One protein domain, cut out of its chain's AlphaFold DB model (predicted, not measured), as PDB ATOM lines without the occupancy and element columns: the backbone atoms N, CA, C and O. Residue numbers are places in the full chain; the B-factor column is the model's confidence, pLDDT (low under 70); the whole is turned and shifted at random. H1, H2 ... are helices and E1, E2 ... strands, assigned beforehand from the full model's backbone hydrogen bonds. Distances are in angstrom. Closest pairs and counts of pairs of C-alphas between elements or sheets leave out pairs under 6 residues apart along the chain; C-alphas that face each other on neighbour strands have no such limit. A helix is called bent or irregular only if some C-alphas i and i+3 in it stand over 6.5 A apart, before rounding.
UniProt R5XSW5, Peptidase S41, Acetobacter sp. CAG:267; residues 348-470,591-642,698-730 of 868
ATOM      1  N   PHE A 348     258.367 166.771 229.362       88.25
ATOM      2  CA  PHE A 348     257.302 167.649 228.880       88.25
ATOM      3  C   PHE A 348     256.906 168.731 229.887       88.25
ATOM      4  O   PHE A 348     256.701 169.878 229.492       88.25
ATOM      5  N   ASP A 349     256.806 168.376 231.171       84.88
ATOM      6  CA  ASP A 349     256.382 169.309 232.216       84.88
ATOM      7  C   ASP A 349     257.441 170.412 232.447       84.88
ATOM      8  O   ASP A 349     257.070 171.569 232.654       84.88
ATOM      9  N   ASP A 350     258.734 170.104 232.276       80.00
ATOM     10  CA  ASP A 350     259.825 171.092 232.284       80.00
ATOM     11  C   ASP A 350     259.767 171.990 231.042       80.00
ATOM     12  O   ASP A 350     259.920 173.209 231.130       80.00
ATOM     13  N   ILE A 351     259.480 171.406 229.873       87.94
ATOM     14  CA  ILE A 351     259.366 172.137 228.605       87.94
ATOM     15  C   ILE A 351     258.234 173.163 228.681       87.94
ATOM     16  O   ILE A 351     258.460 174.338 228.397       87.94
ATOM     17  N   ILE A 352     257.027 172.767 229.097       91.12
ATOM     18  CA  ILE A 352     255.913 173.718 229.235       91.12
ATOM     19  C   ILE A 352     256.071 174.639 230.454       91.12
ATOM     20  O   ILE A 352     255.443 175.696 230.483       91.12
ATOM     21  N   GLY A 353     256.875 174.247 231.449       85.62
ATOM     22  CA  GLY A 353     257.243 175.062 232.610       85.62
ATOM     23  C   GLY A 353     258.316 176.111 232.306       85.62
ATOM     24  O   GLY A 353     258.396 177.119 233.004       85.62
ATOM     25  N   SER A 354     259.092 175.929 231.231       84.50
ATOM     26  CA  SER A 354     260.113 176.885 230.778       84.50
ATOM     27  C   SER A 354     259.533 178.206 230.258       84.50
ATOM     28  O   SER A 354     260.265 179.185 230.105       84.50
ATOM     29  N   ILE A 355     258.219 178.256 230.010       84.56
ATOM     30  CA  ILE A 355     257.510 179.457 229.581       84.56
ATOM     31  C   ILE A 355     256.464 179.890 230.614       84.56
ATOM     32  O   ILE A 355     255.513 179.175 230.921       84.56
ATOM     33  N   GLY A 356     256.646 181.098 231.156       82.12
ATOM     34  CA  GLY A 356     255.757 181.661 232.173       82.12
ATOM     35  C   GLY A 356     254.403 182.120 231.621       82.12
ATOM     36  O   GLY A 356     254.255 182.411 230.433       82.12
ATOM     37  N   GLU A 357     253.415 182.260 232.508       88.62
ATOM     38  CA  GLU A 357     252.060 182.696 232.141       88.62
ATOM     39  C   GLU A 357     252.053 184.072 231.459       88.62
ATOM     40  O   GLU A 357     251.360 184.264 230.462       88.62
ATOM     41  N   GLU A 358     252.868 185.020 231.933       90.44
ATOM     42  CA  GLU A 358     252.988 186.349 231.316       90.44
ATOM     43  C   GLU A 358     253.450 186.270 229.856       90.44
ATOM     44  O   GLU A 358     252.915 186.967 228.992       90.44
ATOM     45  N   ALA A 359     254.398 185.378 229.557       88.38
ATOM     46  CA  ALA A 359     254.890 185.169 228.200       88.38
ATOM     47  C   ALA A 359     253.820 184.544 227.296       88.38
ATOM     48  O   ALA A 359     253.744 184.910 226.122       88.38
ATOM     49  N   MET A 360     252.964 183.665 227.834       93.12
ATOM     50  CA  MET A 360     251.809 183.107 227.116       93.12
ATOM     51  C   MET A 360     250.730 184.166 226.841       93.12
ATOM     52  O   MET A 360     250.103 184.164 225.781       93.12
ATOM     53  N   MET A 361     250.519 185.090 227.781       91.62
ATOM     54  CA  MET A 361     249.496 186.140 227.697       91.62
ATOM     55  C   MET A 361     249.958 187.396 226.944       91.62
ATOM     56  O   MET A 361     249.139 188.274 226.656       91.62
ATOM     57  N   ARG A 362     251.241 187.491 226.580       89.88
ATOM     58  CA  ARG A 362     251.801 188.608 225.810       89.88
ATOM     59  C   ARG A 362     251.199 188.683 224.407       89.88
ATOM     60  O   ARG A 362     250.908 187.664 223.775       89.88
ATOM     61  N   ALA A 363     250.963 189.898 223.921       85.25
ATOM     62  CA  ALA A 363     250.636 190.132 222.519       85.25
ATOM     63  C   ALA A 363     251.943 190.159 221.714       85.25
ATOM     64  O   ALA A 363     252.802 191.001 221.975       85.25
ATOM     65  N   TYR A 364     252.102 189.212 220.793       88.62
ATOM     66  CA  TYR A 364     253.218 189.181 219.851       88.62
ATOM     67  C   TYR A 364     252.776 189.756 218.511       88.62
ATOM     68  O   TYR A 364     251.625 189.576 218.105       88.62
ATOM     69  N   ASP A 365     253.700 190.415 217.819       86.81
ATOM     70  CA  ASP A 365     253.499 190.804 216.431       86.81
ATOM     71  C   ASP A 365     253.623 189.565 215.542       86.81
ATOM     72  O   ASP A 365     254.496 188.719 215.742       86.81
ATOM     73  N   GLY A 366     252.745 189.435 214.553       86.06
ATOM     74  CA  GLY A 366     252.731 188.250 213.710       86.06
ATOM     75  C   GLY A 366     251.567 188.212 212.738       86.06
ATOM     76  O   GLY A 366     250.886 189.207 212.500       86.06
ATOM     77  N   ILE A 367     251.355 187.032 212.169       84.00
ATOM     78  CA  ILE A 367     250.251 186.738 211.263       84.00
ATOM     79  C   ILE A 367     248.940 186.902 212.034       84.00
ATOM     80  O   ILE A 367     248.670 186.184 212.998       84.00
ATOM     81  N   SER A 368     248.125 187.860 211.600       83.00
ATOM     82  CA  SER A 368     246.756 188.017 212.080       83.00
ATOM     83  C   SER A 368     245.844 186.955 211.456       83.00
ATOM     84  O   SER A 368     246.186 186.325 210.453       83.00
ATOM     85  N   LEU A 369     244.645 186.767 212.012       79.25
ATOM     86  CA  LEU A 369     243.646 185.908 211.369       79.25
ATOM     87  C   LEU A 369     243.228 186.476 209.999       79.25
ATOM     88  O   LEU A 369     242.917 185.725 209.081       79.25
ATOM     89  N   GLU A 370     243.238 187.799 209.849       78.62
ATOM     90  CA  GLU A 370     242.901 188.509 208.614       78.62
ATOM     91  C   GLU A 370     243.967 188.351 207.508       78.62
ATOM     92  O   GLU A 370     243.629 188.411 206.316       78.62
ATOM     93  N   ASP A 371     245.223 188.130 207.909       78.12
ATOM     94  CA  ASP A 371     246.385 187.878 207.046       78.12
ATOM     95  C   ASP A 371     246.720 186.391 206.896       78.12
ATOM     96  O   ASP A 371     247.665 186.034 206.193       78.12
ATOM     97  N   PHE A 372     245.939 185.513 207.525       76.75
ATOM     98  CA  PHE A 372     246.113 184.074 207.412       76.75
ATOM     99  C   PHE A 372     246.047 183.619 205.946       76.75
ATOM    100  O   PHE A 372     245.151 184.009 205.195       76.75
ATOM    101  N   GLY A 373     247.009 182.790 205.536       71.75
ATOM    102  CA  GLY A 373     247.150 182.320 204.156       71.75
ATOM    103  C   GLY A 373     247.913 183.272 203.225       71.75
ATOM    104  O   GLY A 373     248.269 182.856 202.124       71.75
ATOM    105  N   LYS A 374     248.215 184.515 203.636       78.38
ATOM    106  CA  LYS A 374     249.074 185.414 202.850       78.38
ATOM    107  C   LYS A 374     250.548 185.028 203.022       78.38
ATOM    108  O   LYS A 374     250.984 184.885 204.165       78.38
ATOM    109  N   PRO A 375     251.332 184.925 201.934       76.69
ATOM    110  CA  PRO A 375     252.752 184.625 202.030       76.69
ATOM    111  C   PRO A 375     253.518 185.688 202.831       76.69
ATOM    112  O   PRO A 375     253.500 186.877 202.520       76.69
ATOM    113  N   ARG A 376     254.224 185.221 203.852       81.06
ATOM    114  CA  ARG A 376     255.211 185.902 204.690       81.06
ATOM    115  C   ARG A 376     256.473 185.051 204.704       81.06
ATOM    116  O   ARG A 376     256.883 184.508 205.728       81.06
ATOM    117  N   GLU A 377     257.044 184.867 203.516       82.31
ATOM    118  CA  GLU A 377     258.250 184.056 203.315       82.31
ATOM    119  C   GLU A 377     259.440 184.576 204.131       82.31
ATOM    120  O   GLU A 377     260.330 183.806 204.477       82.31
ATOM    121  N   ASP A 378     259.433 185.862 204.491       87.19
ATOM    122  CA  ASP A 378     260.384 186.464 205.423       87.19
ATOM    123  C   ASP A 378     260.395 185.755 206.787       87.19
ATOM    124  O   ASP A 378     261.469 185.525 207.344       87.19
ATOM    125  N   LEU A 379     259.226 185.339 207.290       88.44
ATOM    126  CA  LEU A 379     259.116 184.582 208.538       88.44
ATOM    127  C   LEU A 379     259.615 183.143 208.371       88.44
ATOM    128  O   LEU A 379     260.339 182.650 209.227       88.44
ATOM    129  N   ASP A 380     259.270 182.473 207.269       88.38
ATOM    130  CA  ASP A 380     259.661 181.074 207.031       88.38
ATOM    131  C   ASP A 380     261.167 180.917 206.787       88.38
ATOM    132  O   ASP A 380     261.779 179.947 207.247       88.38
ATOM    133  N   ASN A 381     261.764 181.872 206.069       91.00
ATOM    134  CA  ASN A 381     263.175 181.861 205.685       91.00
ATOM    135  C   ASN A 381     264.115 182.301 206.811       91.00
ATOM    136  O   ASN A 381     265.322 182.064 206.718       91.00
ATOM    137  N   ARG A 382     263.584 182.911 207.875       93.50
ATOM    138  CA  ARG A 382     264.361 183.303 209.050       93.50
ATOM    139  C   ARG A 382     264.998 182.077 209.705       93.50
ATOM    140  O   ARG A 382     264.352 181.050 209.900       93.50
ATOM    141  N   VAL A 383     266.269 182.187 210.078       94.56
ATOM    142  CA  VAL A 383     266.966 181.147 210.847       94.56
ATOM    143  C   VAL A 383     266.721 181.382 212.336       94.56
ATOM    144  O   VAL A 383     267.039 182.453 212.847       94.56
ATOM    145  N   MET A 384     266.176 180.380 213.024       93.25
ATOM    146  CA  MET A 384     266.012 180.375 214.478       93.25
ATOM    147  C   MET A 384     267.201 179.683 215.142       93.25
ATOM    148  O   MET A 384     267.560 178.556 214.783       93.25
ATOM    149  N   GLY A 385     267.781 180.327 216.155       92.00
ATOM    150  CA  GLY A 385     268.733 179.673 217.056       92.00
ATOM    151  C   GLY A 385     268.069 178.551 217.867       92.00
ATOM    152  O   GLY A 385     266.844 178.480 217.943       92.00
ATOM    153  N   CYS A 386     268.859 177.672 218.488       89.31
ATOM    154  CA  CYS A 386     268.330 176.532 219.255       89.31
ATOM    155  C   CYS A 386     267.419 176.968 220.415       89.31
ATOM    156  O   CYS A 386     266.358 176.388 220.613       89.31
ATOM    157  N   GLU A 387     267.782 178.036 221.130       90.62
ATOM    158  CA  GLU A 387     266.957 178.590 222.213       90.62
ATOM    159  C   GLU A 387     265.635 179.177 221.702       90.62
ATOM    160  O   GLU A 387     264.590 179.011 222.323       90.62
ATOM    161  N   GLU A 388     265.645 179.809 220.525       94.00
ATOM    162  CA  GLU A 388     264.423 180.331 219.912       94.00
ATOM    163  C   GLU A 388     263.509 179.200 219.415       94.00
ATOM    164  O   GLU A 388     262.289 179.271 219.581       94.00
ATOM    165  N   GLN A 389     264.084 178.128 218.861       96.25
ATOM    166  CA  GLN A 389     263.356 176.904 218.516       96.25
ATOM    167  C   GLN A 389     262.702 176.283 219.761       96.25
ATOM    168  O   GLN A 389     261.497 176.017 219.757       96.25
ATOM    169  N   ARG A 390     263.463 176.129 220.853       94.69
ATOM    170  CA  ARG A 390     262.980 175.613 222.144       94.69
ATOM    171  C   ARG A 390     261.870 176.476 222.740       94.69
ATOM    172  O   ARG A 390     260.846 175.929 223.143       94.69
ATOM    173  N   LEU A 391     262.020 177.802 222.731       95.62
ATOM    174  CA  LEU A 391     261.000 178.743 223.206       95.62
ATOM    175  C   LEU A 391     259.684 178.599 222.429       95.62
ATOM    176  O   LEU A 391     258.614 178.524 223.030       95.62
ATOM    177  N   ASN A 392     259.746 178.558 221.096       96.50
ATOM    178  CA  ASN A 392     258.543 178.458 220.269       96.50
ATOM    179  C   ASN A 392     257.877 177.084 220.373       96.50
ATOM    180  O   ASN A 392     256.647 177.005 220.387       96.50
ATOM    181  N   LEU A 393     258.662 176.014 220.516       97.69
ATOM    182  CA  LEU A 393     258.136 174.680 220.786       97.69
ATOM    183  C   LEU A 393     257.476 174.599 222.171       97.69
ATOM    184  O   LEU A 393     256.386 174.042 222.286       97.69
ATOM    185  N   ALA A 394     258.081 175.199 223.201       96.75
ATOM    186  CA  ALA A 394     257.502 175.294 224.541       96.75
ATOM    187  C   ALA A 394     256.194 176.097 224.543       96.75
ATOM    188  O   ALA A 394     255.202 175.650 225.116       96.75
ATOM    189  N   PHE A 395     256.151 177.234 223.838       97.50
ATOM    190  CA  PHE A 395     254.931 178.028 223.663       97.50
ATOM    191  C   PHE A 395     253.827 177.210 222.980       97.50
ATOM    192  O   PHE A 395     252.704 177.147 223.479       97.50
ATOM    193  N   TYR A 396     254.148 176.537 221.869       97.00
ATOM    194  CA  TYR A 396     253.217 175.663 221.149       97.00
ATOM    195  C   TYR A 396     252.680 174.536 222.045       97.00
ATOM    196  O   TYR A 396     251.468 174.311 222.113       97.00
ATOM    197  N   ALA A 397     253.568 173.856 222.773       97.62
ATOM    198  CA  ALA A 397     253.216 172.758 223.664       97.62
ATOM    199  C   ALA A 397     252.365 173.229 224.851       97.62
ATOM    200  O   ALA A 397     251.367 172.585 225.181       97.62
ATOM    201  N   ARG A 398     252.704 174.373 225.461       96.75
ATOM    202  CA  ARG A 398     251.916 174.958 226.551       96.75
ATOM    203  C   ARG A 398     250.539 175.390 226.064       96.75
ATOM    204  O   ARG A 398     249.556 175.117 226.742       96.75
ATOM    205  N   ALA A 399     250.447 176.004 224.888       95.50
ATOM    206  CA  ALA A 399     249.170 176.380 224.293       95.50
ATOM    207  C   ALA A 399     248.273 175.151 224.043       95.50
ATOM    208  O   ALA A 399     247.100 175.177 224.402       95.50
ATOM    209  N   ALA A 400     248.823 174.048 223.524       95.31
ATOM    210  CA  ALA A 400     248.093 172.785 223.390       95.31
ATOM    211  C   ALA A 400     247.689 172.180 224.751       95.31
ATOM    212  O   ALA A 400     246.592 171.644 224.882       95.31
ATOM    213  N   TYR A 401     248.526 172.306 225.784       95.00
ATOM    214  CA  TYR A 401     248.195 171.877 227.148       95.00
ATOM    215  C   TYR A 401     247.070 172.715 227.785       95.00
ATOM    216  O   TYR A 401     246.308 172.212 228.613       95.00
ATOM    217  N   GLU A 402     246.950 173.995 227.426       94.81
ATOM    218  CA  GLU A 402     245.848 174.878 227.841       94.81
ATOM    219  C   GLU A 402     244.542 174.633 227.086       94.81
ATOM    220  O   GLU A 402     243.507 175.174 227.465       94.81
ATOM    221  N   HIS A 403     244.554 173.771 226.072       94.75
ATOM    222  CA  HIS A 403     243.345 173.366 225.378       94.75
ATOM    223  C   HIS A 403     242.314 172.786 226.361       94.75
ATOM    224  O   HIS A 403     242.605 171.843 227.099       94.75
ATOM    225  N   VAL A 404     241.080 173.294 226.335       93.75
ATOM    226  CA  VAL A 404     239.994 172.853 227.237       93.75
ATOM    227  C   VAL A 404     239.687 171.355 227.119       93.75
ATOM    228  O   VAL A 404     239.334 170.690 228.084       93.75
ATOM    229  N   GLY A 405     239.873 170.789 225.930       91.88
ATOM    230  CA  GLY A 405     239.731 169.357 225.673       91.88
ATOM    231  C   GLY A 405     240.892 168.487 226.162       91.88
ATOM    232  O   GLY A 405     240.738 167.271 226.173       91.88
ATOM    233  N   TRP A 406     242.032 169.049 226.587       93.38
ATOM    234  CA  TRP A 406     243.259 168.283 226.863       93.38
ATOM    235  C   TRP A 406     243.039 167.113 227.835       93.38
ATOM    236  O   TRP A 406     243.469 165.980 227.587       93.38
ATOM    237  N   ARG A 407     242.318 167.361 228.934       89.31
ATOM    238  CA  ARG A 407     241.973 166.337 229.936       89.31
ATOM    239  C   ARG A 407     240.995 165.283 229.396       89.31
ATOM    240  O   ARG A 407     241.029 164.144 229.851       89.31
ATOM    241  N   GLY A 408     240.176 165.647 228.410       87.69
ATOM    242  CA  GLY A 408     239.214 164.769 227.739       87.69
ATOM    243  C   GLY A 408     239.785 163.943 226.582       87.69
ATOM    244  O   GLY A 408     239.178 162.938 226.224       87.69
ATOM    245  N   PHE A 409     240.943 164.317 226.029       90.25
ATOM    246  CA  PHE A 409     241.614 163.540 224.979       90.25
ATOM    247  C   PHE A 409     241.981 162.126 225.464       90.25
ATOM    248  O   PHE A 409     242.040 161.845 226.666       90.25
ATOM    249  N   SER A 410     242.256 161.199 224.553       89.38
ATOM    250  CA  SER A 410     242.729 159.866 224.933       89.38
ATOM    251  C   SER A 410     244.120 159.922 225.580       89.38
ATOM    252  O   SER A 410     244.949 160.792 225.296       89.38
ATOM    253  N   ALA A 411     244.396 158.972 226.481       89.94
ATOM    254  CA  ALA A 411     245.706 158.869 227.124       89.94
ATOM    255  C   ALA A 411     246.825 158.601 226.103       89.94
ATOM    256  O   ALA A 411     247.914 159.151 226.243       89.94
ATOM    257  N   GLU A 412     246.537 157.810 225.066       92.94
ATOM    258  CA  GLU A 412     247.448 157.561 223.946       92.94
ATOM    259  C   GLU A 412     247.830 158.867 223.247       92.94
ATOM    260  O   GLU A 412     249.015 159.162 223.112       92.94
ATOM    261  N   ASN A 413     246.842 159.691 222.892       93.19
ATOM    262  CA  ASN A 413     247.093 160.964 222.231       93.19
ATOM    263  C   ASN A 413     247.844 161.951 223.129       93.19
ATOM    264  O   ASN A 413     248.846 162.523 222.699       93.19
ATOM    265  N   ARG A 414     247.462 162.096 224.406       95.00
ATOM    266  CA  ARG A 414     248.230 162.935 225.342       95.00
ATOM    267  C   ARG A 414     249.686 162.490 225.448       95.00
ATOM    268  O   ARG A 414     250.583 163.318 225.321       95.00
ATOM    269  N   ASN A 415     249.931 161.202 225.673       93.00
ATOM    270  CA  ASN A 415     251.286 160.681 225.856       93.00
ATOM    271  C   ASN A 415     252.104 160.760 224.558       93.00
ATOM    272  O   ASN A 415     253.274 161.127 224.601       93.00
ATOM    273  N   GLY A 416     251.482 160.487 223.408       95.00
ATOM    274  CA  GLY A 416     252.101 160.629 222.092       95.00
ATOM    275  C   GLY A 416     252.501 162.071 221.785       95.00
ATOM    276  O   GLY A 416     253.615 162.311 221.320       95.00
ATOM    277  N   PHE A 417     251.642 163.040 222.122       97.62
ATOM    278  CA  PHE A 417     251.966 164.463 222.014       97.62
ATOM    279  C   PHE A 417     253.160 164.833 222.898       97.62
ATOM    280  O   PHE A 417     254.115 165.434 222.406       97.62
ATOM    281  N   LYS A 418     253.126 164.443 224.182       96.62
ATOM    282  CA  LYS A 418     254.208 164.719 225.140       96.62
ATOM    283  C   LYS A 418     255.548 164.178 224.641       96.62
ATOM    284  O   LYS A 418     256.492 164.947 224.495       96.62
ATOM    285  N   ALA A 419     255.590 162.899 224.272       95.38
ATOM    286  CA  ALA A 419     256.800 162.243 223.783       95.38
ATOM    287  C   ALA A 419     257.339 162.877 222.487       95.38
ATOM    288  O   ALA A 419     258.552 163.013 222.312       95.38
ATOM    289  N   ALA A 420     256.457 163.291 221.570       97.00
ATOM    290  CA  ALA A 420     256.863 163.967 220.339       97.00
ATOM    291  C   ALA A 420     257.492 165.341 220.618       97.00
ATOM    292  O   ALA A 420     258.526 165.663 220.030       97.00
ATOM    293  N   VAL A 421     256.911 166.122 221.536       97.94
ATOM    294  CA  VAL A 421     257.462 167.413 221.978       97.94
ATOM    295  C   VAL A 421     258.807 167.226 222.676       97.94
ATOM    296  O   VAL A 421     259.764 167.898 222.305       97.94
ATOM    297  N   GLU A 422     258.910 166.290 223.621       94.94
ATOM    298  CA  GLU A 422     260.166 165.953 224.310       94.94
ATOM    299  C   GLU A 422     261.260 165.578 223.307       94.94
ATOM    300  O   GLU A 422     262.367 166.108 223.350       94.94
ATOM    301  N   THR A 423     260.938 164.718 222.340       94.81
ATOM    302  CA  THR A 423     261.886 164.297 221.302       94.81
ATOM    303  C   THR A 423     262.371 165.482 220.465       94.81
ATOM    304  O   THR A 423     263.567 165.625 220.228       94.81
ATOM    305  N   LEU A 424     261.459 166.343 220.007       96.12
ATOM    306  CA  LEU A 424     261.804 167.525 219.212       96.12
ATOM    307  C   LEU A 424     262.662 168.519 220.000       96.12
ATOM    308  O   LEU A 424     263.661 169.021 219.485       96.12
ATOM    309  N   TYR A 425     262.293 168.777 221.252       95.88
ATOM    310  CA  TYR A 425     262.980 169.728 222.119       95.88
ATOM    311  C   TYR A 425     264.415 169.280 222.415       95.88
ATOM    312  O   TYR A 425     265.360 170.062 222.277       95.88
ATOM    313  N   ASN A 426     264.588 168.001 222.754       89.06
ATOM    314  CA  ASN A 426     265.888 167.423 223.095       89.06
ATOM    315  C   ASN A 426     266.808 167.249 221.885       89.06
ATOM    316  O   ASN A 426     268.021 167.376 222.020       89.06
ATOM    317  N   ASN A 427     266.241 167.048 220.693       90.94
ATOM    318  CA  ASN A 427     267.001 166.948 219.447       90.94
ATOM    319  C   ASN A 427     267.264 168.308 218.778       90.94
ATOM    320  O   ASN A 427     267.765 168.356 217.656       90.94
ATOM    321  N   THR A 428     266.911 169.420 219.425       91.50
ATOM    322  CA  THR A 428     267.231 170.760 218.920       91.50
ATOM    323  C   THR A 428     268.693 171.080 219.239       91.50
ATOM    324  O   THR A 428     269.010 171.577 220.318       91.50
ATOM    325  N   ASP A 429     269.587 170.770 218.302       88.62
ATOM    326  CA  ASP A 429     271.046 170.859 218.462       88.62
ATOM    327  C   ASP A 429     271.710 171.906 217.552       88.62
ATOM    328  O   ASP A 429     272.809 172.376 217.845       88.62
ATOM    329  N   LYS A 430     271.029 172.329 216.482       90.81
ATOM    330  CA  LYS A 430     271.531 173.319 215.523       90.81
ATOM    331  C   LYS A 430     270.475 174.343 215.099       90.81
ATOM    332  O   LYS A 430     269.277 174.045 215.104       90.81
ATOM    333  N   PRO A 431     270.898 175.546 214.669       95.12
ATOM    334  CA  PRO A 431     270.000 176.514 214.056       95.12
ATOM    335  C   PRO A 431     269.305 175.947 212.815       95.12
ATOM    336  O   PRO A 431     269.911 175.229 212.016       95.12
ATOM    337  N   ARG A 432     268.027 176.280 212.644       96.06
ATOM    338  CA  ARG A 432     267.193 175.809 211.531       96.06
ATOM    339  C   ARG A 432     266.329 176.936 210.999       96.06
ATOM    340  O   ARG A 432     266.009 177.877 211.721       96.06
ATOM    341  N   ARG A 433     265.919 176.826 209.736       95.69
ATOM    342  CA  ARG A 433     264.893 177.709 209.173       95.69
ATOM    343  C   ARG A 433     263.592 177.528 209.947       95.69
ATOM    344  O   ARG A 433     263.191 176.396 210.232       95.69
ATOM    345  N   GLN A 434     262.958 178.642 210.287       94.69
ATOM    346  CA  GLN A 434     261.758 178.695 211.110       94.69
ATOM    347  C   GLN A 434     260.634 177.840 210.524       94.69
ATOM    348  O   GLN A 434     260.053 177.024 211.242       94.69
ATOM    349  N   GLY A 435     260.390 177.984 209.217       93.56
ATOM    350  CA  GLY A 435     259.372 177.211 208.511       93.56
ATOM    351  C   GLY A 435     259.622 175.706 208.588       93.56
ATOM    352  O   GLY A 435     258.699 174.949 208.865       93.56
ATOM    353  N   ASP A 436     260.876 175.273 208.432       94.75
ATOM    354  CA  ASP A 436     261.232 173.849 208.436       94.75
ATOM    355  C   ASP A 436     261.082 173.229 209.838       94.75
ATOM    356  O   ASP A 436     260.592 172.108 209.970       94.75
ATOM    357  N   PHE A 437     261.486 173.943 210.896       96.56
ATOM    358  CA  PHE A 437     261.362 173.455 212.276       96.56
ATOM    359  C   PHE A 437     259.904 173.398 212.745       96.56
ATOM    360  O   PHE A 437     259.460 172.376 213.266       96.56
ATOM    361  N   MET A 438     259.140 174.475 212.544       95.44
ATOM    362  CA  MET A 438     257.751 174.536 213.009       95.44
ATOM    363  C   MET A 438     256.819 173.633 212.196       95.44
ATOM    364  O   MET A 438     255.868 173.089 212.759       95.44
ATOM    365  N   ALA A 439     257.102 173.424 210.903       94.44
ATOM    366  CA  ALA A 439     256.402 172.423 210.105       94.44
ATOM    367  C   ALA A 439     256.633 171.014 210.658       94.44
ATOM    368  O   ALA A 439     255.667 170.300 210.907       94.44
ATOM    369  N   GLU A 440     257.888 170.639 210.930       95.44
ATOM    370  CA  GLU A 440     258.196 169.337 211.528       95.44
ATOM    371  C   GLU A 440     257.521 169.167 212.894       95.44
ATOM    372  O   GLU A 440     256.975 168.098 213.179       95.44
ATOM    373  N   ALA A 441     257.534 170.218 213.723       95.25
ATOM    374  CA  ALA A 441     256.860 170.201 215.011       95.25
ATOM    375  C   ALA A 441     255.383 169.847 214.835       95.25
ATOM    376  O   ALA A 441     254.932 168.829 215.357       95.25
ATOM    377  N   ALA A 442     254.660 170.608 214.013       93.56
ATOM    378  CA  ALA A 442     253.241 170.381 213.784       93.56
ATOM    379  C   ALA A 442     252.934 169.037 213.101       93.56
ATOM    380  O   ALA A 442     251.971 168.375 213.484       93.56
ATOM    381  N   GLU A 443     253.743 168.586 212.140       93.44
ATOM    382  CA  GLU A 443     253.573 167.278 211.488       93.44
ATOM    383  C   GLU A 443     253.681 166.116 212.479       93.44
ATOM    384  O   GLU A 443     252.932 165.136 212.389       93.44
ATOM    385  N   LYS A 444     254.594 166.222 213.450       94.88
ATOM    386  CA  LYS A 444     254.796 165.186 214.465       94.88
ATOM    387  C   LYS A 444     253.757 165.237 215.579       94.88
ATOM    388  O   LYS A 444     253.423 164.176 216.110       94.88
ATOM    389  N   THR A 445     253.236 166.414 215.919       95.38
ATOM    390  CA  THR A 445     252.404 166.603 217.117       95.38
ATOM    391  C   THR A 445     250.912 166.784 216.838       95.38
ATOM    392  O   THR A 445     250.098 166.275 217.604       95.38
ATOM    393  N   ALA A 446     250.507 167.467 215.760       91.94
ATOM    394  CA  ALA A 446     249.123 167.931 215.586       91.94
ATOM    395  C   ALA A 446     248.099 166.786 215.518       91.94
ATOM    396  O   ALA A 446     246.991 166.909 216.031       91.94
ATOM    397  N   LYS A 447     248.480 165.628 214.968       91.19
ATOM    398  CA  LYS A 447     247.622 164.428 214.912       91.19
ATOM    399  C   LYS A 447     247.139 163.935 216.283       91.19
ATOM    400  O   LYS A 447     246.126 163.250 216.338       91.19
ATOM    401  N   PHE A 448     247.858 164.268 217.356       94.06
ATOM    402  CA  PHE A 448     247.522 163.886 218.725       94.06
ATOM    403  C   PHE A 448     246.574 164.875 219.416       94.06
ATOM    404  O   PHE A 448     246.106 164.617 220.519       94.06
ATOM    405  N   ILE A 449     246.296 166.028 218.812       93.56
ATOM    406  CA  ILE A 449     245.329 166.978 219.359       93.56
ATOM    407  C   ILE A 449     243.968 166.607 218.773       93.56
ATOM    408  O   ILE A 449     243.760 166.773 217.572       93.56
ATOM    409  N   GLU A 450     243.048 166.096 219.595       91.31
ATOM    410  CA  GLU A 450     241.692 165.688 219.175       91.31
ATOM    411  C   GLU A 450     240.757 166.900 219.006       91.31
ATOM    412  O   GLU A 450     239.617 166.893 219.450       91.31
ATOM    413  N   ASP A 451     241.261 167.958 218.379       91.75
ATOM    414  CA  ASP A 451     240.523 169.154 217.991       91.75
ATOM    415  C   ASP A 451     240.952 169.522 216.572       91.75
ATOM    416  O   ASP A 451     242.103 169.894 216.329       91.75
ATOM    417  N   ARG A 452     240.035 169.413 215.613       88.25
ATOM    418  CA  ARG A 452     240.332 169.732 214.208       88.25
ATOM    419  C   ARG A 452     240.352 171.230 213.916       88.25
ATOM    420  O   ARG A 452     240.771 171.629 212.824       88.25
ATOM    421  N   HIS A 453     239.932 172.059 214.863       87.56
ATOM    422  CA  HIS A 453     240.105 173.502 214.795       87.56
ATOM    423  C   HIS A 453     241.422 173.998 215.376       87.56
ATOM    424  O   HIS A 453     241.818 175.120 215.033       87.56
ATOM    425  N   PHE A 454     242.101 173.194 216.199       92.50
ATOM    426  CA  PHE A 454     243.457 173.501 216.629       92.50
ATOM    427  C   PHE A 454     244.314 173.718 215.387       92.50
ATOM    428  O   PHE A 454     244.320 172.878 214.486       92.50
ATOM    429  N   MET A 455     245.027 174.840 215.316       91.81
ATOM    430  CA  MET A 455     245.733 175.219 214.095       91.81
ATOM    431  C   MET A 455     247.045 175.937 214.376       91.81
ATOM    432  O   MET A 455     247.097 176.823 215.226       91.81
ATOM    433  N   LEU A 456     248.066 175.614 213.581       93.38
ATOM    434  CA  LEU A 456     249.278 176.412 213.410       93.38
ATOM    435  C   LEU A 456     249.332 176.958 211.977       93.38
ATOM    436  O   LEU A 456     249.466 176.184 211.032       93.38
ATOM    437  N   GLY A 457     249.224 178.276 211.822       91.44
ATOM    438  CA  GLY A 457     249.370 179.009 210.565       91.44
ATOM    439  C   GLY A 457     250.773 179.574 210.389       91.44
ATOM    440  O   GLY A 457     251.211 180.389 211.199       91.44
ATOM    441  N   MET A 458     251.453 179.161 209.321       89.31
ATOM    442  CA  MET A 458     252.832 179.551 209.013       89.31
ATOM    443  C   MET A 458     252.909 180.694 207.996       89.31
ATOM    444  O   MET A 458     251.920 181.028 207.338       89.31
ATOM    445  N   GLY A 459     254.106 181.263 207.836       80.50
ATOM    446  CA  GLY A 459     254.371 182.395 206.952       80.50
ATOM    447  C   GLY A 459     254.083 182.084 205.491       80.50
ATOM    448  O   GLY A 459     253.386 182.847 204.840       80.50
ATOM    449  N   GLY A 460     254.496 180.935 204.964       76.38
ATOM    450  CA  GLY A 460     254.259 180.538 203.569       76.38
ATOM    451  C   GLY A 460     252.802 180.202 203.214       76.38
ATOM    452  O   GLY A 460     252.563 179.535 202.211       76.38
ATOM    453  N   GLY A 461     251.825 180.568 204.051       76.62
ATOM    454  CA  GLY A 461     250.400 180.288 203.849       76.62
ATOM    455  C   GLY A 461     249.981 178.842 204.144       76.62
ATOM    456  O   GLY A 461     248.804 178.504 204.035       76.62
ATOM    457  N   LYS A 462     250.923 177.982 204.550       84.81
ATOM    458  CA  LYS A 462     250.647 176.618 205.018       84.81
ATOM    459  C   LYS A 462     250.033 176.638 206.417       84.81
ATOM    460  O   LYS A 462     250.419 177.447 207.260       84.81
ATOM    461  N   ALA A 463     249.143 175.688 206.683       88.12
ATOM    462  CA  ALA A 463     248.572 175.492 208.005       88.12
ATOM    463  C   ALA A 463     248.468 174.013 208.372       88.12
ATOM    464  O   ALA A 463     248.130 173.176 207.533       88.12
ATOM    465  N   PHE A 464     248.719 173.718 209.641       90.50
ATOM    466  CA  PHE A 464     248.571 172.388 210.219       90.50
ATOM    467  C   PHE A 464     247.409 172.392 211.192       90.50
ATOM    468  O   PHE A 464     247.370 173.233 212.085       90.50
ATOM    469  N   ALA A 465     246.476 171.461 211.007       90.50
ATOM    470  CA  ALA A 465     245.319 171.298 211.873       90.50
ATOM    471  C   ALA A 465     245.480 170.071 212.779       90.50
ATOM    472  O   ALA A 465     246.151 169.103 212.401       90.50
ATOM    473  N   GLY A 466     244.848 170.102 213.952       91.06
ATOM    474  CA  GLY A 466     244.711 168.925 214.805       91.06
ATOM    475  C   GLY A 466     243.817 167.844 214.180       91.06
ATOM    476  O   GLY A 466     243.219 168.030 213.120       91.06
ATOM    477  N   GLY A 467     243.747 166.669 214.808       85.50
ATOM    478  CA  GLY A 467     242.844 165.583 214.403       85.50
ATOM    479  C   GLY A 467     243.206 164.871 213.092       85.50
ATOM    480  O   GLY A 467     242.368 164.169 212.515       85.50
ATOM    481  N   GLY A 468     244.444 165.057 212.620       79.31
ATOM    482  CA  GLY A 468     245.010 164.381 211.455       79.31
ATOM    483  C   GLY A 468     244.423 164.827 210.110       79.31
ATOM    484  O   GLY A 468     243.686 165.805 209.992       79.31
ATOM    485  N   LYS A 469     244.778 164.100 209.045       79.06
ATOM    486  CA  LYS A 469     244.299 164.408 207.693       79.06
ATOM    487  C   LYS A 469     242.797 164.134 207.596       79.06
ATOM    488  O   LYS A 469     242.353 163.020 207.861       79.06
ATOM    489  N   LYS A 470     242.031 165.138 207.160       79.44
ATOM    490  CA  LYS A 470     240.602 164.980 206.864       79.44
ATOM    491  C   LYS A 470     240.414 163.931 205.768       79.44
ATOM    492  O   LYS A 470     241.125 163.943 204.757       79.44
ATOM    493  N   TYR A 591     223.104 173.157 221.841       79.75
ATOM    494  CA  TYR A 591     224.035 172.551 222.802       79.75
ATOM    495  C   TYR A 591     223.547 172.743 224.241       79.75
ATOM    496  O   TYR A 591     222.761 173.641 224.532       79.75
ATOM    497  N   LYS A 592     224.011 171.875 225.141       79.88
ATOM    498  CA  LYS A 592     223.527 171.723 226.518       79.88
ATOM    499  C   LYS A 592     224.457 172.298 227.571       79.88
ATOM    500  O   LYS A 592     224.023 172.576 228.676       79.88
ATOM    501  N   ARG A 593     225.748 172.415 227.280       85.56
ATOM    502  CA  ARG A 593     226.748 172.798 228.279       85.56
ATOM    503  C   ARG A 593     227.955 173.423 227.610       85.56
ATOM    504  O   ARG A 593     228.338 173.000 226.518       85.56
ATOM    505  N   CYS A 594     228.551 174.396 228.286       89.25
ATOM    506  CA  CYS A 594     229.829 174.985 227.909       89.25
ATOM    507  C   CYS A 594     230.792 174.948 229.084       89.25
ATOM    508  O   CYS A 594     230.428 175.291 230.211       89.25
ATOM    509  N   GLU A 595     232.022 174.545 228.803       92.06
ATOM    510  CA  GLU A 595     233.087 174.380 229.784       92.06
ATOM    511  C   GLU A 595     234.319 175.190 229.374       92.06
ATOM    512  O   GLU A 595     234.563 175.395 228.183       92.06
ATOM    513  N   ILE A 596     235.105 175.622 230.357       93.44
ATOM    514  CA  ILE A 596     236.406 176.278 230.192       93.44
ATOM    515  C   ILE A 596     237.432 175.608 231.101       93.44
ATOM    516  O   ILE A 596     237.097 175.221 232.219       93.44
ATOM    517  N   LYS A 597     238.692 175.541 230.669       95.44
ATOM    518  CA  LYS A 597     239.806 175.243 231.569       95.44
ATOM    519  C   LYS A 597     240.146 176.498 232.364       95.44
ATOM    520  O   LYS A 597     240.568 177.503 231.797       95.44
ATOM    521  N   ASP A 598     239.932 176.481 233.669       95.31
ATOM    522  CA  ASP A 598     239.933 177.685 234.491       95.31
ATOM    523  C   ASP A 598     241.341 178.119 234.925       95.31
ATOM    524  O   ASP A 598     241.707 178.041 236.099       95.31
ATOM    525  N   THR A 599     242.138 178.577 233.958       95.00
ATOM    526  CA  THR A 599     243.486 179.136 234.145       95.00
ATOM    527  C   THR A 599     243.559 180.578 233.641       95.00
ATOM    528  O   THR A 599     242.772 180.996 232.786       95.00
ATOM    529  N   ALA A 600     244.539 181.345 234.132       94.50
ATOM    530  CA  ALA A 600     244.781 182.709 233.658       94.50
ATOM    531  C   ALA A 600     245.061 182.747 232.143       94.50
ATOM    532  O   ALA A 600     244.498 183.577 231.425       94.50
ATOM    533  N   VAL A 601     245.858 181.794 231.644       93.50
ATOM    534  CA  VAL A 601     246.206 181.672 230.220       93.50
ATOM    535  C   VAL A 601     244.980 181.344 229.363       93.50
ATOM    536  O   VAL A 601     244.727 182.039 228.380       93.50
ATOM    537  N   SER A 602     244.172 180.352 229.751       92.88
ATOM    538  CA  SER A 602     242.947 179.996 229.015       92.88
ATOM    539  C   SER A 602     241.942 181.146 228.996       92.88
ATOM    540  O   SER A 602     241.341 181.434 227.959       92.88
ATOM    541  N   ASN A 603     241.807 181.871 230.110       93.25
ATOM    542  CA  ASN A 603     240.987 183.076 230.170       93.25
ATOM    543  C   ASN A 603     241.508 184.169 229.222       93.25
ATOM    544  O   ASN A 603     240.718 184.789 228.509       93.25
ATOM    545  N   ALA A 604     242.821 184.395 229.162       91.94
ATOM    546  CA  ALA A 604     243.410 185.350 228.225       91.94
ATOM    547  C   ALA A 604     243.172 184.941 226.762       91.94
ATOM    548  O   ALA A 604     242.835 185.787 225.933       91.94
ATOM    549  N   PHE A 605     243.282 183.649 226.439       90.94
ATOM    550  CA  PHE A 605     242.976 183.135 225.103       90.94
ATOM    551  C   PHE A 605     241.494 183.271 224.747       90.94
ATOM    552  O   PHE A 605     241.185 183.641 223.612       90.94
ATOM    553  N   LEU A 606     240.579 183.062 225.701       90.56
ATOM    554  CA  LEU A 606     239.152 183.333 225.510       90.56
ATOM    555  C   LEU A 606     238.913 184.798 225.135       90.56
ATOM    556  O   LEU A 606     238.165 185.074 224.205       90.56
ATOM    557  N   HIS A 607     239.599 185.746 225.767       87.50
ATOM    558  CA  HIS A 607     239.450 187.168 225.433       87.50
ATOM    559  C   HIS A 607     240.074 187.550 224.077       87.50
ATOM    560  O   HIS A 607     239.836 188.645 223.571       87.50
ATOM    561  N   ARG A 608     240.828 186.639 223.448       83.81
ATOM    562  CA  ARG A 608     241.278 186.736 222.048       83.81
ATOM    563  C   ARG A 608     240.367 185.979 221.073       83.81
ATOM    564  O   ARG A 608     240.597 186.006 219.862       83.81
ATOM    565  N   HIS A 609     239.340 185.292 221.568       82.38
ATOM    566  CA  HIS A 609     238.298 184.680 220.748       82.38
ATOM    567  C   HIS A 609     237.489 185.758 220.013       82.38
ATOM    568  O   HIS A 609     237.301 186.872 220.503       82.38
ATOM    569  N   GLY A 610     236.930 185.407 218.850       73.06
ATOM    570  CA  GLY A 610     236.107 186.317 218.047       73.06
ATOM    571  C   GLY A 610     234.955 186.959 218.829       73.06
ATOM    572  O   GLY A 610     234.691 188.144 218.652       73.06
ATOM    573  N   ALA A 611     234.320 186.220 219.741       73.56
ATOM    574  CA  ALA A 611     233.241 186.722 220.604       73.56
ATOM    575  C   ALA A 611     233.647 187.911 221.494       73.56
ATOM    576  O   ALA A 611     232.788 188.705 221.859       73.56
ATOM    577  N   TYR A 612     234.938 188.049 221.802       82.56
ATOM    578  CA  TYR A 612     235.483 189.104 222.657       82.56
ATOM    579  C   TYR A 612     236.140 190.247 221.869       82.56
ATOM    580  O   TYR A 612     236.720 191.156 222.459       82.56
ATOM    581  N   LYS A 613     236.009 190.268 220.531       80.19
ATOM    582  CA  LYS A 613     236.342 191.463 219.740       80.19
ATOM    583  C   LYS A 613     235.378 192.604 220.122       80.19
ATOM    584  O   LYS A 613     234.174 192.346 220.128       80.19
ATOM    585  N   PRO A 614     235.851 193.852 220.331       82.19
ATOM    586  CA  PRO A 614     235.011 194.982 220.751       82.19
ATOM    587  C   PRO A 614     233.693 195.128 220.002       82.19
ATOM    588  O   PRO A 614     232.622 195.020 220.592       82.19
ATOM    589  N   ARG A 615     233.775 195.164 218.671       77.19
ATOM    590  CA  ARG A 615     232.617 195.228 217.768       77.19
ATOM    591  C   ARG A 615     231.535 194.164 218.016       77.19
ATOM    592  O   ARG A 615     230.382 194.376 217.656       77.19
ATOM    593  N   ASN A 616     231.906 193.002 218.556       76.81
ATOM    594  CA  ASN A 616     231.001 191.875 218.744       76.81
ATOM    595  C   ASN A 616     230.280 191.951 220.092       76.81
ATOM    596  O   ASN A 616     229.061 191.823 220.105       76.81
ATOM    597  N   TYR A 617     230.984 192.215 221.200       77.31
ATOM    598  CA  TYR A 617     230.315 192.366 222.499       77.31
ATOM    599  C   TYR A 617     229.555 193.701 222.610       77.31
ATOM    600  O   TYR A 617     228.531 193.770 223.288       77.31
ATOM    601  N   GLU A 618     229.997 194.752 221.910       82.06
ATOM    602  CA  GLU A 618     229.301 196.048 221.862       82.06
ATOM    603  C   GLU A 618     227.929 195.932 221.197       82.06
ATOM    604  O   GLU A 618     226.957 196.518 221.676       82.06
ATOM    605  N   ARG A 619     227.816 195.101 220.152       73.62
ATOM    606  CA  ARG A 619     226.532 194.771 219.512       73.62
ATOM    607  C   ARG A 619     225.540 194.139 220.492       73.62
ATOM    608  O   ARG A 619     224.334 194.325 220.351       73.62
ATOM    609  N   ASP A 620     226.047 193.446 221.506       72.25
ATOM    610  CA  ASP A 620     225.241 192.800 222.539       72.25
ATOM    611  C   ASP A 620     224.925 193.732 223.731       72.25
ATOM    612  O   ASP A 620     224.272 193.313 224.694       72.25
ATOM    613  N   GLY A 621     225.356 195.001 223.671       78.12
ATOM    614  CA  GLY A 621     225.156 196.014 224.715       78.12
ATOM    615  C   GLY A 621     226.169 195.953 225.866       78.12
ATOM    616  O   GLY A 621     225.949 196.566 226.922       78.12
ATOM    617  N   LEU A 622     227.263 195.207 225.694       82.00
ATOM    618  CA  LEU A 622     228.381 195.170 226.636       82.00
ATOM    619  C   LEU A 622     229.415 196.251 226.303       82.00
ATOM    620  O   LEU A 622     229.536 196.693 225.167       82.00
ATOM    621  N   THR A 623     230.188 196.659 227.305       86.31
ATOM    622  CA  THR A 623     231.359 197.529 227.130       86.31
ATOM    623  C   THR A 623     232.568 196.860 227.773       86.31
ATOM    624  O   THR A 623     232.401 195.966 228.607       86.31
ATOM    625  N   ALA A 624     233.782 197.283 227.413       86.12
ATOM    626  CA  ALA A 624     235.013 196.699 227.950       86.12
ATOM    627  C   ALA A 624     235.067 196.752 229.490       86.12
ATOM    628  O   ALA A 624     235.587 195.844 230.133       86.12
ATOM    629  N   GLU A 625     234.486 197.790 230.097       86.88
ATOM    630  CA  GLU A 625     234.442 197.989 231.550       86.88
ATOM    631  C   GLU A 625     233.489 197.021 232.257       86.88
ATOM    632  O   GLU A 625     233.638 196.790 233.457       86.88
ATOM    633  N   LYS A 626     232.507 196.473 231.529       85.12
ATOM    634  CA  LYS A 626     231.550 195.487 232.048       85.12
ATOM    635  C   LYS A 626     232.072 194.054 231.967       85.12
ATOM    636  O   LYS A 626     231.419 193.167 232.513       85.12
ATOM    637  N   LEU A 627     233.207 193.829 231.304       89.69
ATOM    638  CA  LEU A 627     233.850 192.521 231.273       89.69
ATOM    639  C   LEU A 627     234.465 192.203 232.643       89.69
ATOM    640  O   LEU A 627     235.099 193.050 233.284       89.69
ATOM    641  N   VAL A 628     234.275 190.971 233.101       90.00
ATOM    642  CA  VAL A 628     234.702 190.497 234.414       90.00
ATOM    643  C   VAL A 628     236.225 190.443 234.469       90.00
ATOM    644  O   VAL A 628     236.885 189.710 233.732       90.00
ATOM    645  N   LYS A 629     236.808 191.178 235.417       90.81
ATOM    646  CA  LYS A 629     238.241 191.094 235.716       90.81
ATOM    647  C   LYS A 629     238.493 189.949 236.683       90.81
ATOM    648  O   LYS A 629     238.177 190.053 237.864       90.81
ATOM    649  N   ARG A 630     239.091 188.877 236.173       93.00
ATOM    650  CA  ARG A 630     239.338 187.645 236.925       93.00
ATOM    651  C   ARG A 630     240.751 187.611 237.494       93.00
ATOM    652  O   ARG A 630     241.698 188.004 236.811       93.00
ATOM    653  N   LYS A 631     240.889 187.165 238.743       92.69
ATOM    654  CA  LYS A 631     242.187 186.989 239.424       92.69
ATOM    655  C   LYS A 631     242.268 185.691 240.220       92.69
ATOM    656  O   LYS A 631     243.354 185.336 240.673       92.69
ATOM    657  N   ASN A 632     241.145 185.006 240.428       92.25
ATOM    658  CA  ASN A 632     241.090 183.759 241.171       92.25
ATOM    659  C   ASN A 632     240.760 182.629 240.189       92.25
ATOM    660  O   ASN A 632     239.651 182.551 239.658       92.25
ATOM    661  N   PHE A 633     241.723 181.737 239.970       94.25
ATOM    662  CA  PHE A 633     241.623 180.622 239.034       94.25
ATOM    663  C   PHE A 633     241.781 179.309 239.790       94.25
ATOM    664  O   PHE A 633     242.629 179.203 240.676       94.25
ATOM    665  N   SER A 634     240.954 178.321 239.457       91.31
ATOM    666  CA  SER A 634     240.975 177.010 240.116       91.31
ATOM    667  C   SER A 634     241.989 176.035 239.507       91.31
ATOM    668  O   SER A 634     242.406 175.104 240.187       91.31
ATOM    669  N   GLY A 635     242.396 176.236 238.247       89.88
ATOM    670  CA  GLY A 635     243.236 175.292 237.498       89.88
ATOM    671  C   GLY A 635     242.485 174.067 236.956       89.88
ATOM    672  O   GLY A 635     243.084 173.230 236.275       89.88
ATOM    673  N   GLU A 636     241.181 173.982 237.226       90.19
ATOM    674  CA  GLU A 636     240.290 172.873 236.887       90.19
ATOM    675  C   GLU A 636     239.323 173.251 235.758       90.19
ATOM    676  O   GLU A 636     239.162 174.423 235.426       90.19
ATOM    677  N   ASP A 637     238.643 172.270 235.166       92.25
ATOM    678  CA  ASP A 637     237.592 172.562 234.189       92.25
ATOM    679  C   ASP A 637     236.332 173.067 234.915       92.25
ATOM    680  O   ASP A 637     235.858 172.466 235.883       92.25
ATOM    681  N   ARG A 638     235.784 174.198 234.464       94.19
ATOM    682  CA  ARG A 638     234.615 174.859 235.057       94.19
ATOM    683  C   ARG A 638     233.494 175.002 234.040       94.19
ATOM    684  O   ARG A 638     233.717 175.306 232.872       94.19
ATOM    685  N   VAL A 639     232.265 174.837 234.518       92.06
ATOM    686  CA  VAL A 639     231.052 174.987 233.710       92.06
ATOM    687  C   VAL A 639     230.642 176.451 233.654       92.06
ATOM    688  O   VAL A 639     230.375 177.075 234.685       92.06
ATOM    689  N   LEU A 640     230.557 176.992 232.442       89.81
ATOM    690  CA  LEU A 640     230.071 178.344 232.211       89.81
ATOM    691  C   LEU A 640     228.539 178.351 232.234       89.81
ATOM    692  O   LEU A 640     227.924 179.002 233.083       89.81
ATOM    693  N   PHE A 641     227.903 177.522 231.415       86.06
ATOM    694  CA  PHE A 641     226.464 177.288 231.506       86.06
ATOM    695  C   PHE A 641     226.142 175.804 231.383       86.06
ATOM    696  O   PHE A 641     226.870 175.049 230.735       86.06
ATOM    697  N   ASP A 642     225.032 175.418 232.007       84.50
ATOM    698  CA  ASP A 642     224.463 174.080 231.948       84.50
ATOM    699  C   ASP A 642     222.951 174.203 231.746       84.50
ATOM    700  O   ASP A 642     222.219 174.724 232.587       84.50
ATOM    701  N   TYR A 698     234.814 172.559 219.810       89.56
ATOM    702  CA  TYR A 698     235.740 173.496 220.428       89.56
ATOM    703  C   TYR A 698     235.675 174.872 219.769       89.56
ATOM    704  O   TYR A 698     235.890 175.026 218.567       89.56
ATOM    705  N   THR A 699     235.443 175.914 220.567       87.44
ATOM    706  CA  THR A 699     235.565 177.305 220.096       87.44
ATOM    707  C   THR A 699     236.968 177.837 220.383       87.44
ATOM    708  O   THR A 699     237.585 177.467 221.380       87.44
ATOM    709  N   GLN A 700     237.502 178.694 219.505       87.19
ATOM    710  CA  GLN A 700     238.953 178.889 219.382       87.19
ATOM    711  C   GLN A 700     239.429 180.321 219.639       87.19
ATOM    712  O   GLN A 700     239.075 181.247 218.900       87.19
ATOM    713  N   GLY A 701     240.310 180.506 220.619       89.44
ATOM    714  CA  GLY A 701     241.115 181.724 220.719       89.44
ATOM    715  C   GLY A 701     242.146 181.758 219.588       89.44
ATOM    716  O   GLY A 701     242.699 180.717 219.244       89.44
ATOM    717  N   SER A 702     242.395 182.926 218.985       89.31
ATOM    718  CA  SER A 702     243.411 183.092 217.927       89.31
ATOM    719  C   SER A 702     244.489 184.081 218.370       89.31
ATOM    720  O   SER A 702     244.161 185.166 218.848       89.31
ATOM    721  N   PHE A 703     245.767 183.722 218.244       89.50
ATOM    722  CA  PHE A 703     246.877 184.552 218.722       89.50
ATOM    723  C   PHE A 703     248.192 184.288 217.993       89.50
ATOM    724  O   PHE A 703     248.438 183.181 217.529       89.50
ATOM    725  N   ALA A 704     249.054 185.304 217.938       91.25
ATOM    726  CA  ALA A 704     250.406 185.159 217.419       91.25
ATOM    727  C   ALA A 704     251.345 184.513 218.454       91.25
ATOM    728  O   ALA A 704     251.285 184.817 219.650       91.25
ATOM    729  N   MET A 705     252.215 183.633 217.967       93.88
ATOM    730  CA  MET A 705     253.355 183.052 218.678       93.88
ATOM    731  C   MET A 705     254.536 184.032 218.737       93.88
ATOM    732  O   MET A 705     254.590 184.956 217.922       93.88
ATOM    733  N   PRO A 706     255.546 183.787 219.596       94.00
ATOM    734  CA  PRO A 706     256.783 184.571 219.611       94.00
ATOM    735  C   PRO A 706     257.490 184.657 218.249       94.00
ATOM    736  O   PRO A 706     258.044 185.699 217.913       94.00
ATOM    737  N   CYS A 707     257.435 183.599 217.435       92.62
ATOM    738  CA  CYS A 707     257.989 183.582 216.077       92.62
ATOM    739  C   CYS A 707     257.114 184.283 215.017       92.62
ATOM    740  O   CYS A 707     257.430 184.238 213.828       92.62
ATOM    741  N   GLY A 708     255.993 184.888 215.414       92.81
ATOM    742  CA  GLY A 708     255.073 185.596 214.526       92.81
ATOM    743  C   GLY A 708     254.092 184.706 213.757       92.81
ATOM    744  O   GLY A 708     253.354 185.211 212.916       92.81
ATOM    745  N   TYR A 709     254.045 183.398 214.021       94.31
ATOM    746  CA  TYR A 709     253.042 182.492 213.442       94.31
ATOM    747  C   TYR A 709     251.702 182.560 214.173       94.31
ATOM    748  O   TYR A 709     251.652 182.930 215.341       94.31
ATOM    749  N   LEU A 710     250.612 182.189 213.498       92.81
ATOM    750  CA  LEU A 710     249.269 182.184 214.083       92.81
ATOM    751  C   LEU A 710     248.981 180.839 214.759       92.81
ATOM    752  O   LEU A 710     249.136 179.793 214.137       92.81
ATOM    753  N   MET A 711     248.462 180.858 215.983       92.75
ATOM    754  CA  MET A 711     247.860 179.699 216.640       92.75
ATOM    755  C   MET A 711     246.358 179.878 216.841       92.75
ATOM    756  O   MET A 711     245.883 180.979 217.130       92.75
ATOM    757  N   ARG A 712     245.623 178.768 216.729       92.50
ATOM    758  CA  ARG A 712     244.224 178.639 217.154       92.50
ATOM    759  C   ARG A 712     244.114 177.486 218.143       92.50
ATOM    760  O   ARG A 712     244.617 176.403 217.849       92.50
ATOM    761  N   VAL A 713     243.515 177.744 219.304       93.56
ATOM    762  CA  VAL A 713     243.414 176.776 220.410       93.56
ATOM    763  C   VAL A 713     242.021 176.802 221.025       93.56
ATOM    764  O   VAL A 713     241.489 177.885 221.292       93.56
ATOM    765  N   GLY A 714     241.455 175.618 221.275       92.94
ATOM    766  CA  GLY A 714     240.155 175.441 221.902       92.94
ATOM    767  C   GLY A 714     240.138 175.969 223.330       92.94
ATOM    768  O   GLY A 714     240.809 175.435 224.213       92.94
ATOM    769  N   VAL A 715     239.354 177.022 223.551       92.31
ATOM    770  CA  VAL A 715     239.225 177.724 224.840       92.31
ATOM    771  C   VAL A 715     237.935 177.376 225.564       92.31
ATOM    772  O   VAL A 715     237.902 177.409 226.790       92.31
ATOM    773  N   THR A 716     236.883 177.018 224.826       91.31
ATOM    774  CA  THR A 716     235.666 176.466 225.426       91.31
ATOM    775  C   THR A 716     235.213 175.220 224.694       91.31
ATOM    776  O   THR A 716     235.429 175.082 223.487       91.31
ATOM    777  N   LYS A 717     234.625 174.299 225.453       90.56
ATOM    778  CA  LYS A 717     234.082 173.037 224.964       90.56
ATOM    779  C   LYS A 717     232.569 173.103 225.044       90.56
ATOM    780  O   LYS A 717     232.016 173.262 226.131       90.56
ATOM    781  N   LEU A 718     231.916 172.952 223.904       87.56
ATOM    782  CA  LEU A 718     230.475 172.807 223.799       87.56
ATOM    783  C   LEU A 718     230.100 171.333 223.895       87.56
ATOM    784  O   LEU A 718     230.847 170.441 223.499       87.56
ATOM    785  N   THR A 719     228.927 171.069 224.445       84.12
ATOM    786  CA  THR A 719     228.405 169.713 224.579       84.12
ATOM    787  C   THR A 719     227.029 169.639 223.944       84.12
ATOM    788  O   THR A 719     226.178 170.462 224.270       84.12
ATOM    789  N   TYR A 720     226.801 168.669 223.062       80.38
ATOM    790  CA  TYR A 720     225.601 168.589 222.220       80.38
ATOM    791  C   TYR A 720     224.602 167.541 222.719       80.38
ATOM    792  O   TYR A 720     224.903 166.732 223.604       80.38
ATOM    793  N   TRP A 721     223.397 167.609 222.159       69.94
ATOM    794  CA  TRP A 721     222.246 166.764 222.474       69.94
ATOM    795  C   TRP A 721     222.044 165.612 221.475       69.94
ATOM    796  O   TRP A 721     220.921 165.140 221.334       69.94
ATOM    797  N   ASP A 722     223.079 165.149 220.771       68.94
ATOM    798  CA  ASP A 722     222.992 164.010 219.841       68.94
ATOM    799  C   ASP A 722     223.373 162.652 220.474       68.94
ATOM    800  O   ASP A 722     223.909 162.569 221.582       68.94
ATOM    801  N   LYS A 723     222.955 161.560 219.810       56.06
ATOM    802  CA  LYS A 723     223.004 160.172 220.321       56.06
ATOM    803  C   LYS A 723     224.416 159.600 220.268       56.06
ATOM    804  O   LYS A 723     224.709 158.613 220.947       56.06
ATOM    805  N   GLU A 724     225.272 160.208 219.460       57.88
ATOM    806  CA  GLU A 724     226.680 159.876 219.317       57.88
ATOM    807  C   GLU A 724     227.510 160.339 220.531       57.88
ATOM    808  O   GLU A 724     228.631 159.858 220.727       57.88
ATOM    809  N   GLY A 725     226.925 161.155 221.416       52.19
ATOM    810  CA  GLY A 725     227.516 161.543 222.688       52.19
ATOM    811  C   GLY A 725     228.612 162.595 222.527       52.19
ATOM    812  O   GLY A 725     229.009 162.975 221.434       52.19
ATOM    813  N   GLU A 726     229.119 163.083 223.656       59.66
ATOM    814  CA  GLU A 726     229.935 164.299 223.801       59.66
ATOM    815  C   GLU A 726     231.333 164.287 223.133       59.66
ATOM    816  O   GLU A 726     232.212 165.029 223.567       59.66
ATOM    817  N   ASN A 727     231.590 163.451 222.123       64.94
ATOM    818  CA  ASN A 727     232.872 163.383 221.421       64.94
ATOM    819  C   ASN A 727     232.684 163.104 219.917       64.94
ATOM    820  O   ASN A 727     232.959 161.997 219.427       64.94
ATOM    821  N   ILE A 728     232.207 164.140 219.220       80.44
ATOM    822  CA  ILE A 728     232.044 164.206 217.758       80.44
ATOM    823  C   ILE A 728     233.310 164.696 217.051       80.44
ATOM    824  O   ILE A 728     233.426 164.569 215.832       80.44
ATOM    825  N   GLU A 729     234.278 165.232 217.795       86.62
ATOM    826  CA  GLU A 729     235.534 165.718 217.232       86.62
ATOM    827  C   GLU A 729     236.284 164.600 216.520       86.62
ATOM    828  O   GLU A 729     236.270 163.438 216.938       86.62
ATOM    829  N   VAL A 730     236.901 164.937 215.387       85.50
ATOM    830  CA  VAL A 730     237.587 164.008 214.468       85.50
ATOM    831  C   VAL A 730     236.656 163.015 213.748       85.50
ATOM    832  O   VAL A 730     236.916 162.673 212.589       85.50
TER     833      VAL A 730
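Overview. This is residues 348 to 470, 591 to 642 and 698 to 730 of the 868 residues of the protein "Peptidase S41" of Acetobacter sp. CAG:267 (UniProt R5XSW5). What shape do these atoms make? An up-and-down bundle of three helices, H4, H5 and H6, packs at one end of a twisted sheet whose longest strand, E6, runs away from the bundle to meet the pair E3 and E4. H6 covers the small hairpin of E1 and E2, H7 sits beside E5 and E6, and H8 lies far from the bundle. What is it made of? The printed part has 208 residues with eight named helices and six named strands, H1 to H6 coming first along the chain, then E1 to E3, then H7 and H8, then E4 to E6; the class is mixed, helices and strands, and the branched sheet has the antiparallel neighbour pairs E1 and E2, E1 and E6, E3 and E4, E3 and E6, and E5 and E6. It is compact, with a radius of gyration of the C-alphas of 17.1 A and spans of 49 by 37 by 34 A.

Arrangement. What do the first three helices touch? H1, residues 348 to 353, touches H4, residues 386 to 401, about perpendicular at 82 degrees, the closest C-alphas being those of Ile 352 and Arg 398 at 5.0 A. H2, residues 357 to 361, touches H7, residues 600 to 606, with the C-alphas of Met 361 and Val 601 closest at 6.1 A. H3, residues 377 to 381, touches residues 434 to 436 of H6, residues 434 to 448, with the C-alphas of Asp 380 and Gly 435 closest at 4.1 A. How do the long helices run? H4 and H5, residues 411 to 426, form a helical hairpin, opposite ways at a shallow tilt of 13 degrees, with the C-alphas of Arg 390 and Tyr 425 closest at 5.9 A. H5 and H6 form another, opposite ways at a shallow tilt of 20 degrees, with the C-alphas of Asn 413 and Phe 448 closest at 4.6 A. Every O i to N i+4 pair is within hydrogen-bond range in H1, H2, H3, H4, H5 and H7, against 9 of 11 in H6 and 1 of 2 in H8, residues 614 to 619. How are the strands paired? E6, residues 710 to 719, has E1, residues 455 to 457, and E3, residues 593 to 597, on one side and E5, residues 698 to 704, on the other side. Within hydrogen-bond range are N 457 and O 710 at 2.8 A, N 717 and O 595 at 2.9 A, and N 711 and O 703 at 2.8 A. E2, residues 463 to 465, is the antiparallel neighbour of E1, with N 456 and O 464 at 2.9 A, and E4, residues 637 to 642, that of E3, with N 638 and O 596 at 2.8 A. Which helices are on the sheet? H6 has a height over the sheet of 8.9 A and runs along E2 at 9 degrees on the local plane. H4 only grazes the sheet with residues 396 to 401, and H7 stands at the sheet's level, at 3.5 A. H8 is not on it and touches no helix.

Along the chain. Where do the printed elements begin and end? H1 begins at C-alpha 348, (257.302, 167.649, 228.880), and E6 ends at C-alpha 719, (228.405, 169.713, 224.579). How long are the longer ones? H4 measures 22.1 A, H5 22.3 A and H6 21.9 A; H6 is irregular, with C-alphas 444 and 447 7.2 A apart. E6 measures 26.5 A and E5 19.0 A.

Size, cuts and confidence. Where is the printed part cut? Residues 471 to 590 and 643 to 697 are not printed, with C-alpha gaps of 24.2 A and 16.1 A. Which links are long? Those from H2 to H3 and from H8 to E4 are. Where is confidence low? Residues 721 to 727 are under 70 in pLDDT; the mean of the printed part is 88.4.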